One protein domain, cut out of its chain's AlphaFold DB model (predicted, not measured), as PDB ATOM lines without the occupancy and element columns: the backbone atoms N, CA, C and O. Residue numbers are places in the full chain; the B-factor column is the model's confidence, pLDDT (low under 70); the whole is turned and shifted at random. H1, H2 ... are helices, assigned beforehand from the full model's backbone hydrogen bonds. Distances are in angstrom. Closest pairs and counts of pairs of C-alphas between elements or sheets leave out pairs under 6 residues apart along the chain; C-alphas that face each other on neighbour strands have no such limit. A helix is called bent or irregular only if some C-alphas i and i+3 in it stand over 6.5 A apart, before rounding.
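This is residues 73 to 137 of the 137 residues of an uncharacterized protein of Moniliophthora perniciosa (strain FA553 / isolate CP02) (UniProt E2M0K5). Little of this model is regular structure: helix H1 lies at one end of a loose set of long loops, and the short helix H2 sits away from it. Residues 73 to 89 make a long strand-free lead into H1, and residues 73 to 79 stick out. The printed part has 65 residues, 22 of them in H1 and then H2, all helix in class, with no named strand. It is loose, with a radius of gyration of the C-alphas of 13.4 A, and spans 38 by 25 by 25 A.

H1, residues 90 to 105, runs 23.5 A from C-alpha 90 at (92.578, 95.560, 73.818). It is irregular: C-alphas 91 and 94 are 7.6 A apart. H2, residues 119 to 124, ends at C-alpha 124 at (78.867, 75.205, 62.054).

H1 and H2 are apart, with no C-alpha of the one within 8 A of the other. In H2 every O i to N i+4 pair is within hydrogen-bond range; in H1, 10 of 12 are.

The C-alphas farthest apart, of Pro 77 and Gly 91, are 40.6 A apart. The printed part has no cut. The H1 to H2 link is long, 13 residues. Residues 114 to 137 have pLDDT under 70.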
ATOM      1  N   PHE A  73      88.048  62.728  60.764       87.38
ATOM      2  CA  PHE A  73      87.131  63.469  59.906       87.38
ATOM      3  C   PHE A  73      87.316  63.021  58.447       87.38
ATOM      4  O   PHE A  73      88.454  63.000  57.970       87.38
ATOM      5  N   PRO A  74      86.246  62.639  57.726       91.69
ATOM      6  CA  PRO A  74      86.340  62.391  56.294       91.69
ATOM      7  C   PRO A  74      86.613  63.719  55.581       91.69
ATOM      8  O   PRO A  74      85.896  64.697  55.782       91.69
ATOM      9  N   VAL A  75      87.655  63.754  54.753       85.62
ATOM     10  CA  VAL A  75      88.073  64.961  54.031       85.62
ATOM     11  C   VAL A  75      87.900  64.731  52.533       85.62
ATOM     12  O   VAL A  75      88.366  63.727  51.998       85.62
ATOM     13  N   LEU A  76      87.238  65.667  51.850       90.94
ATOM     14  CA  LEU A  76      87.250  65.736  50.387       90.94
ATOM     15  C   LEU A  76      88.523  66.460  49.928       90.94
ATOM     16  O   LEU A  76      88.931  67.406  50.606       90.94
ATOM     17  N   PRO A  77      89.154  66.073  48.803       90.56
ATOM     18  CA  PRO A  77      90.303  66.799  48.269       90.56
ATOM     19  C   PRO A  77      89.967  68.282  48.071       90.56
ATOM     20  O   PRO A  77      89.109  68.630  47.264       90.56
ATOM     21  N   HIS A  78      90.628  69.150  48.831       82.00
ATOM     22  CA  HIS A  78      90.460  70.597  48.770       82.00
ATOM     23  C   HIS A  78      91.803  71.279  49.030       82.00
ATOM     24  O   HIS A  78      92.723  70.685  49.598       82.00
ATOM     25  N   VAL A  79      91.917  72.532  48.603       81.56
ATOM     26  CA  VAL A  79      93.052  73.381  48.967       81.56
ATOM     27  C   VAL A  79      92.791  73.918  50.378       81.56
ATOM     28  O   VAL A  79      91.709  74.466  50.596       81.56
ATOM     29  N   PRO A  80      93.730  73.769  51.333       77.69
ATOM     30  CA  PRO A  80      93.575  74.328  52.670       77.69
ATOM     31  C   PRO A  80      93.306  75.833  52.602       77.69
ATOM     32  O   PRO A  80      94.012  76.565  51.905       77.69
ATOM     33  N   TRP A  81      92.287  76.293  53.321       72.88
ATOM     34  CA  TRP A  81      91.968  77.714  53.400       72.88
ATOM     35  C   TRP A  81      92.838  78.394  54.460       72.88
ATOM     36  O   TRP A  81      93.028  77.846  55.542       72.88
ATOM     37  N   VAL A  82      93.352  79.588  54.155       75.81
ATOM     38  CA  VAL A  82      94.193  80.384  55.061       75.81
ATOM     39  C   VAL A  82      93.538  81.750  55.242       75.81
ATOM     40  O   VAL A  82      93.577  82.579  54.333       75.81
ATOM     41  N   GLU A  83      92.932  81.994  56.404       75.44
ATOM     42  CA  GLU A  83      92.269  83.268  56.708       75.44
ATOM     43  C   GLU A  83      92.957  84.027  57.843       75.44
ATOM     44  O   GLU A  83      93.467  83.444  58.792       75.44
ATOM     45  N   ARG A  84      92.987  85.360  57.772       76.19
ATOM     46  CA  ARG A  84      93.628  86.169  58.814       76.19
ATOM     47  C   ARG A  84      92.819  86.116  60.111       76.19
ATOM     48  O   ARG A  84      91.612  86.348  60.091       76.19
ATOM     49  N   ASN A  85      93.487  85.891  61.243       78.50
ATOM     50  CA  ASN A  85      92.841  85.947  62.554       78.50
ATOM     51  C   ASN A  85      92.232  87.332  62.819       78.50
ATOM     52  O   ASN A  85      92.855  88.367  62.573       78.50
ATOM     53  N   ILE A  86      91.021  87.337  63.377       84.12
ATOM     54  CA  ILE A  86      90.344  88.557  63.824       84.12
ATOM     55  C   ILE A  86      91.144  89.156  64.996       84.12
ATOM     56  O   ILE A  86      91.480  88.419  65.928       84.12
ATOM     57  N   PRO A  87      91.447  90.468  64.982       84.50
ATOM     58  CA  PRO A  87      92.188  91.101  66.064       84.50
ATOM     59  C   PRO A  87      91.391  91.065  67.370       84.50
ATOM     60  O   PRO A  87      90.190  91.339  67.399       84.50
ATOM     61  N   ILE A  88      92.076  90.750  68.466       87.56
ATOM     62  CA  ILE A  88      91.478  90.731  69.799       87.56
ATOM     63  C   ILE A  88      91.369  92.178  70.317       87.56
ATOM     64  O   ILE A  88      92.375  92.891  70.322       87.56
ATOM     65  N   PRO A  89      90.188  92.626  70.786       92.19
ATOM     66  CA  PRO A  89      90.036  93.954  71.367       92.19
ATOM     67  C   PRO A  89      90.951  94.161  72.593       92.19
ATOM     68  O   PRO A  89      91.008  93.281  73.457       92.19
ATOM     69  N   PRO A  90      91.605  95.331  72.745       92.56
ATOM     70  CA  PRO A  90      92.578  95.560  73.818       92.56
ATOM     71  C   PRO A  90      92.020  95.365  75.233       92.56
ATOM     72  O   PRO A  90      92.717  94.849  76.102       92.56
ATOM     73  N   GLY A  91      90.752  95.732  75.463       95.31
ATOM     74  CA  GLY A  91      90.120  95.659  76.787       95.31
ATOM     75  C   GLY A  91      89.947  94.241  77.339       95.31
ATOM     76  O   GLY A  91      89.870  94.077  78.551       95.31
ATOM     77  N   ILE A  92      89.930  93.222  76.473       94.38
ATOM     78  CA  ILE A  92      89.751  91.809  76.857       94.38
ATOM     79  C   ILE A  92      90.988  90.953  76.565       94.38
ATOM     80  O   ILE A  92      90.986  89.744  76.791       94.38
ATOM     81  N   TYR A  93      92.064  91.564  76.061       91.06
ATOM     82  CA  TYR A  93      93.252  90.847  75.608       91.06
ATOM     83  C   TYR A  93      93.895  90.021  76.728       91.06
ATOM     84  O   TYR A  93      94.156  88.831  76.559       91.06
ATOM     85  N   ALA A  94      94.090  90.632  77.902       94.12
ATOM     86  CA  ALA A  94      94.703  89.969  79.050       94.12
ATOM     87  C   ALA A  94      93.885  88.758  79.534       94.12
ATOM     88  O   ALA A  94      94.456  87.721  79.874       94.12
ATOM     89  N   GLU A  95      92.556  88.871  79.518       94.25
ATOM     90  CA  GLU A  95      91.646  87.794  79.905       94.25
ATOM     91  C   GLU A  95      91.711  86.627  78.913       94.25
ATOM     92  O   GLU A  95      91.875  85.477  79.319       94.25
ATOM     93  N   ILE A  96      91.686  86.915  77.610       91.44
ATOM     94  CA  ILE A  96      91.802  85.883  76.572       91.44
ATOM     95  C   ILE A  96      93.157  85.178  76.652       91.44
ATOM     96  O   ILE A  96      93.208  83.950  76.606       91.44
ATOM     97  N   CYS A  97      94.253  85.919  76.832       91.44
ATOM     98  CA  CYS A  97      95.574  85.322  77.015       91.44
ATOM     99  C   CYS A  97      95.625  84.396  78.234       91.44
ATOM    100  O   CYS A  97      96.271  83.352  78.166       91.44
ATOM    101  N   LYS A  98      94.950  84.758  79.332       93.56
ATOM    102  CA  LYS A  98      94.850  83.905  80.519       93.56
ATOM    103  C   LYS A  98      94.088  82.617  80.205       93.56
ATOM    104  O   LYS A  98      94.630  81.542  80.413       93.56
ATOM    105  N   ILE A  99      92.903  82.716  79.602       90.75
ATOM    106  CA  ILE A  99      92.081  81.549  79.237       90.75
ATOM    107  C   ILE A  99      92.843  80.592  78.311       90.75
ATOM    108  O   ILE A  99      92.744  79.375  78.453       90.75
ATOM    109  N   ILE A 100      93.589  81.126  77.340       89.94
ATOM    110  CA  ILE A 100      94.382  80.307  76.418       89.94
ATOM    111  C   ILE A 100      95.483  79.560  77.172       89.94
ATOM    112  O   ILE A 100      95.646  78.364  76.948       89.94
ATOM    113  N   LYS A 101      96.204  80.235  78.075       90.25
ATOM    114  CA  LYS A 101      97.245  79.610  78.904       90.25
ATOM    115  C   LYS A 101      96.667  78.528  79.809       90.25
ATOM    116  O   LYS A 101      97.153  77.407  79.763       90.25
ATOM    117  N   ASP A 102      95.566  78.815  80.500       88.56
ATOM    118  CA  ASP A 102      94.902  77.855  81.387       88.56
ATOM    119  C   ASP A 102      94.481  76.579  80.627       88.56
ATOM    120  O   ASP A 102      94.585  75.469  81.144       88.56
ATOM    121  N   LYS A 103      94.044  76.709  79.365       86.94
ATOM    122  CA  LYS A 103      93.695  75.561  78.509       86.94
ATOM    123  C   LYS A 103      94.904  74.782  77.991       86.94
ATOM    124  O   LYS A 103      94.778  73.578  77.762       86.94
ATOM    125  N   ILE A 104      96.038  75.449  77.777       87.50
ATOM    126  CA  ILE A 104      97.306  74.788  77.439       87.50
ATOM    127  C   ILE A 104      97.809  74.009  78.658       87.50
ATOM    128  O   ILE A 104      98.131  72.832  78.529       87.50
ATOM    129  N   ASP A 105      97.794  74.622  79.842       86.75
ATOM    130  CA  ASP A 105      98.226  73.993  81.094       86.75
ATOM    131  C   ASP A 105      97.331  72.802  81.475       86.75
ATOM    132  O   ASP A 105      97.819  71.787  81.970       86.75
ATOM    133  N   ALA A 106      96.030  72.877  81.176       84.19
ATOM    134  CA  ALA A 106      95.096  71.757  81.316       84.19
ATOM    135  C   ALA A 106      95.279  70.650  80.251       84.19
ATOM    136  O   ALA A 106      94.593  69.632  80.307       84.19
ATOM    137  N   GLY A 107      96.160  70.834  79.260       83.38
ATOM    138  CA  GLY A 107      96.407  69.862  78.190       83.38
ATOM    139  C   GLY A 107      95.265  69.731  77.176       83.38
ATOM    140  O   GLY A 107      95.195  68.736  76.458       83.38
ATOM    141  N   VAL A 108      94.355  70.710  77.120       85.56
ATOM    142  CA  VAL A 108      93.240  70.747  76.158       85.56
ATOM    143  C   VAL A 108      93.697  71.328  74.820       85.56
ATOM    144  O   VAL A 108      93.218  70.911  73.765       85.56
ATOM    145  N   TYR A 109      94.599  72.313  74.855       87.25
ATOM    146  CA  TYR A 109      95.167  72.952  73.671       87.25
ATOM    147  C   TYR A 109      96.642  72.609  73.506       87.25
ATOM    148  O   TYR A 109      97.418  72.682  74.455       87.25
ATOM    149  N   GLU A 110      97.029  72.321  72.266       84.19
ATOM    150  CA  GLU A 110      98.410  72.058  71.873       84.19
ATOM    151  C   GLU A 110      98.854  73.077  70.811       84.19
ATOM    152  O   GLU A 110      98.076  73.399  69.904       84.19
ATOM    153  N   PRO A 111     100.090  73.602  70.890       83.94
ATOM    154  CA  PRO A 111     100.641  74.445  69.838       83.94
ATOM    155  C   PRO A 111     100.720  73.693  68.506       83.94
ATOM    156  O   PRO A 111     101.266  72.591  68.433       83.94
ATOM    157  N   SER A 112     100.233  74.314  67.432       79.25
ATOM    158  CA  SER A 112     100.272  73.744  66.083       79.25
ATOM    159  C   SER A 112     100.924  74.712  65.092       79.25
ATOM    160  O   SER A 112     101.083  75.892  65.388       79.25
ATOM    161  N   ARG A 113     101.329  74.197  63.925       72.19
ATOM    162  CA  ARG A 113     101.830  74.993  62.786       72.19
ATOM    163  C   ARG A 113     100.873  74.927  61.589       72.19
ATOM    164  O   ARG A 113     101.313  74.994  60.441       72.19
ATOM    165  N   VAL A 114      99.600  74.644  61.851       65.50
ATOM    166  CA  VAL A 114      98.573  74.452  60.822       65.50
ATOM    167  C   VAL A 114      97.981  75.817  60.499       65.50
ATOM    168  O   VAL A 114      97.628  76.512  61.441       65.50
ATOM    169  N   PRO A 115      97.820  76.195  59.219       56.06
ATOM    170  CA  PRO A 115      97.222  77.477  58.878       56.06
ATOM    171  C   PRO A 115      95.837  77.668  59.533       56.06
ATOM    172  O   PRO A 115      95.095  76.693  59.700       56.06
ATOM    173  N   PRO A 116      95.463  78.913  59.864       56.41
ATOM    174  CA  PRO A 116      94.257  79.217  60.628       56.41
ATOM    175  C   PRO A 116      92.978  78.830  59.867       56.41
ATOM    176  O   PRO A 116      92.825  79.131  58.681       56.41
ATOM    177  N   ALA A 117      92.040  78.183  60.571       54.31
ATOM    178  CA  ALA A 117      90.757  77.722  60.030       54.31
ATOM    179  C   ALA A 117      89.715  78.856  59.878       54.31
ATOM    180  O   ALA A 117      89.690  79.813  60.652       54.31
ATOM    181  N   THR A 118      88.813  78.718  58.898       50.69
ATOM    182  CA  THR A 118      87.752  79.684  58.533       50.69
ATOM    183  C   THR A 118      86.667  79.888  59.595       50.69
ATOM    184  O   THR A 118      86.263  78.942  60.276       50.69
ATOM    185  N   ALA A 119      86.071  81.086  59.628       48.25
ATOM    186  CA  ALA A 119      84.937  81.429  60.493       48.25
ATOM    187  C   ALA A 119      83.631  80.659  60.179       48.25
ATOM    188  O   ALA A 119      82.836  80.424  61.090       48.25
ATOM    189  N   GLU A 120      83.410  80.214  58.937       42.84
ATOM    190  CA  GLU A 120      82.214  79.428  58.576       42.84
ATOM    191  C   GLU A 120      82.180  78.057  59.268       42.84
ATOM    192  O   GLU A 120      81.134  77.634  59.758       42.84
ATOM    193  N   VAL A 121      83.335  77.399  59.417       47.16
ATOM    194  CA  VAL A 121      83.452  76.117  60.137       47.16
ATOM    195  C   VAL A 121      83.239  76.307  61.646       47.16
ATOM    196  O   VAL A 121      82.606  75.467  62.282       47.16
ATOM    197  N   ALA A 122      83.677  77.439  62.213       42.66
ATOM    198  CA  ALA A 122      83.447  77.791  63.620       42.66
ATOM    199  C   ALA A 122      81.982  78.156  63.933       42.66
ATOM    200  O   ALA A 122      81.545  78.013  65.074       42.66
ATOM    201  N   ASN A 123      81.218  78.612  62.935       42.69
ATOM    202  CA  ASN A 123      79.774  78.814  63.064       42.69
ATOM    203  C   ASN A 123      78.995  77.492  62.974       42.69
ATOM    204  O   ASN A 123      77.920  77.379  63.559       42.69
ATOM    205  N   HIS A 124      79.533  76.493  62.267       48.00
ATOM    206  CA  HIS A 124      78.867  75.205  62.054       48.00
ATOM    207  C   HIS A 124      79.196  74.151  63.124       48.00
ATOM    208  O   HIS A 124      78.373  73.278  63.404       48.00
ATOM    209  N   PHE A 125      80.373  74.242  63.745       38.34
ATOM    210  CA  PHE A 125      80.795  73.418  64.874       38.34
ATOM    211  C   PHE A 125      81.140  74.336  66.046       38.34
ATOM    212  O   PHE A 125      82.053  75.149  65.952       38.34
ATOM    213  N   ALA A 126      80.423  74.199  67.162       36.47
ATOM    214  CA  ALA A 126      80.527  75.040  68.360       36.47
ATOM    215  C   ALA A 126      81.854  74.889  69.153       36.47
ATOM    216  O   ALA A 126      81.864  74.946  70.381       36.47
ATOM    217  N   GLY A 127      82.987  74.692  68.477       39.12
ATOM    218  CA  GLY A 127      84.308  74.557  69.076       39.12
ATOM    219  C   GLY A 127      85.361  75.257  68.226       39.12
ATOM    220  O   GLY A 127      85.683  74.812  67.130       39.12
ATOM    221  N   ARG A 128      85.931  76.352  68.741       40.69
ATOM    222  CA  ARG A 128      87.141  76.953  68.164       40.69
ATOM    223  C   ARG A 128      88.331  76.054  68.508       40.69
ATOM    224  O   ARG A 128      88.646  75.900  69.690       40.69
ATOM    225  N   ALA A 129      88.978  75.492  67.492       42.62
ATOM    226  CA  ALA A 129      90.253  74.792  67.609       42.62
ATOM    227  C   ALA A 129      91.264  75.335  66.587       42.62
ATOM    228  O   ALA A 129      90.878  75.830  65.529       42.62
ATOM    229  N   CYS A 130      92.539  75.195  66.959       38.66
ATOM    230  CA  CYS A 130      93.773  75.681  66.329       38.66
ATOM    231  C   CYS A 130      94.073  77.174  66.560       38.66
ATOM    232  O   CYS A 130      93.693  78.052  65.790       38.66
ATOM    233  N   ILE A 131      94.788  77.445  67.659       41.31
ATOM    234  CA  ILE A 131      95.515  78.699  67.887       41.31
ATOM    235  C   ILE A 131      96.875  78.543  67.212       41.31
ATOM    236  O   ILE A 131      97.719  77.778  67.682       41.31
ATOM    237  N   ASP A 132      97.084  79.269  66.119       37.16
ATOM    238  CA  ASP A 132      98.433  79.577  65.669       37.16
ATOM    239  C   ASP A 132      99.100  80.490  66.695       37.16
ATOM    240  O   ASP A 132      98.506  81.434  67.225       37.16
ATOM    241  N   THR A 133     100.354  80.181  66.997       38.53
ATOM    242  CA  THR A 133     101.212  80.952  67.889       38.53
ATOM    243  C   THR A 133     101.342  82.397  67.400       38.53
ATOM    244  O   THR A 133     102.156  82.698  66.530       38.53
ATOM    245  N   LEU A 134     100.578  83.303  68.015       36.19
ATOM    246  CA  LEU A 134     100.802  84.752  68.022       36.19
ATOM    247  C   LEU A 134     102.047  85.071  68.869       36.19
ATOM    248  O   LEU A 134     101.959  85.630  69.957       36.19
ATOM    249  N   TRP A 135     103.217  84.667  68.384       34.69
ATOM    250  CA  TRP A 135     104.501  85.201  68.822       34.69
ATOM    251  C   TRP A 135     105.290  85.583  67.575       34.69
ATOM    252  O   TRP A 135     106.072  84.800  67.043       34.69
ATOM    253  N   ALA A 136     105.050  86.800  67.102       27.12
ATOM    254  CA  ALA A 136     105.974  87.514  66.244       27.12
ATOM    255  C   ALA A 136     105.924  88.997  66.627       27.12
ATOM    256  O   ALA A 136     104.855  89.608  66.566       27.12
ATOM    257  N   SER A 137     107.112  89.501  66.982       32.06
ATOM    258  CA  SER A 137     107.524  90.870  67.351       32.06
ATOM    259  C   SER A 137     107.074  91.431  68.697       32.06
ATOM    260  O   SER A 137     105.857  91.529  68.943       32.06
TER     261      SER A 137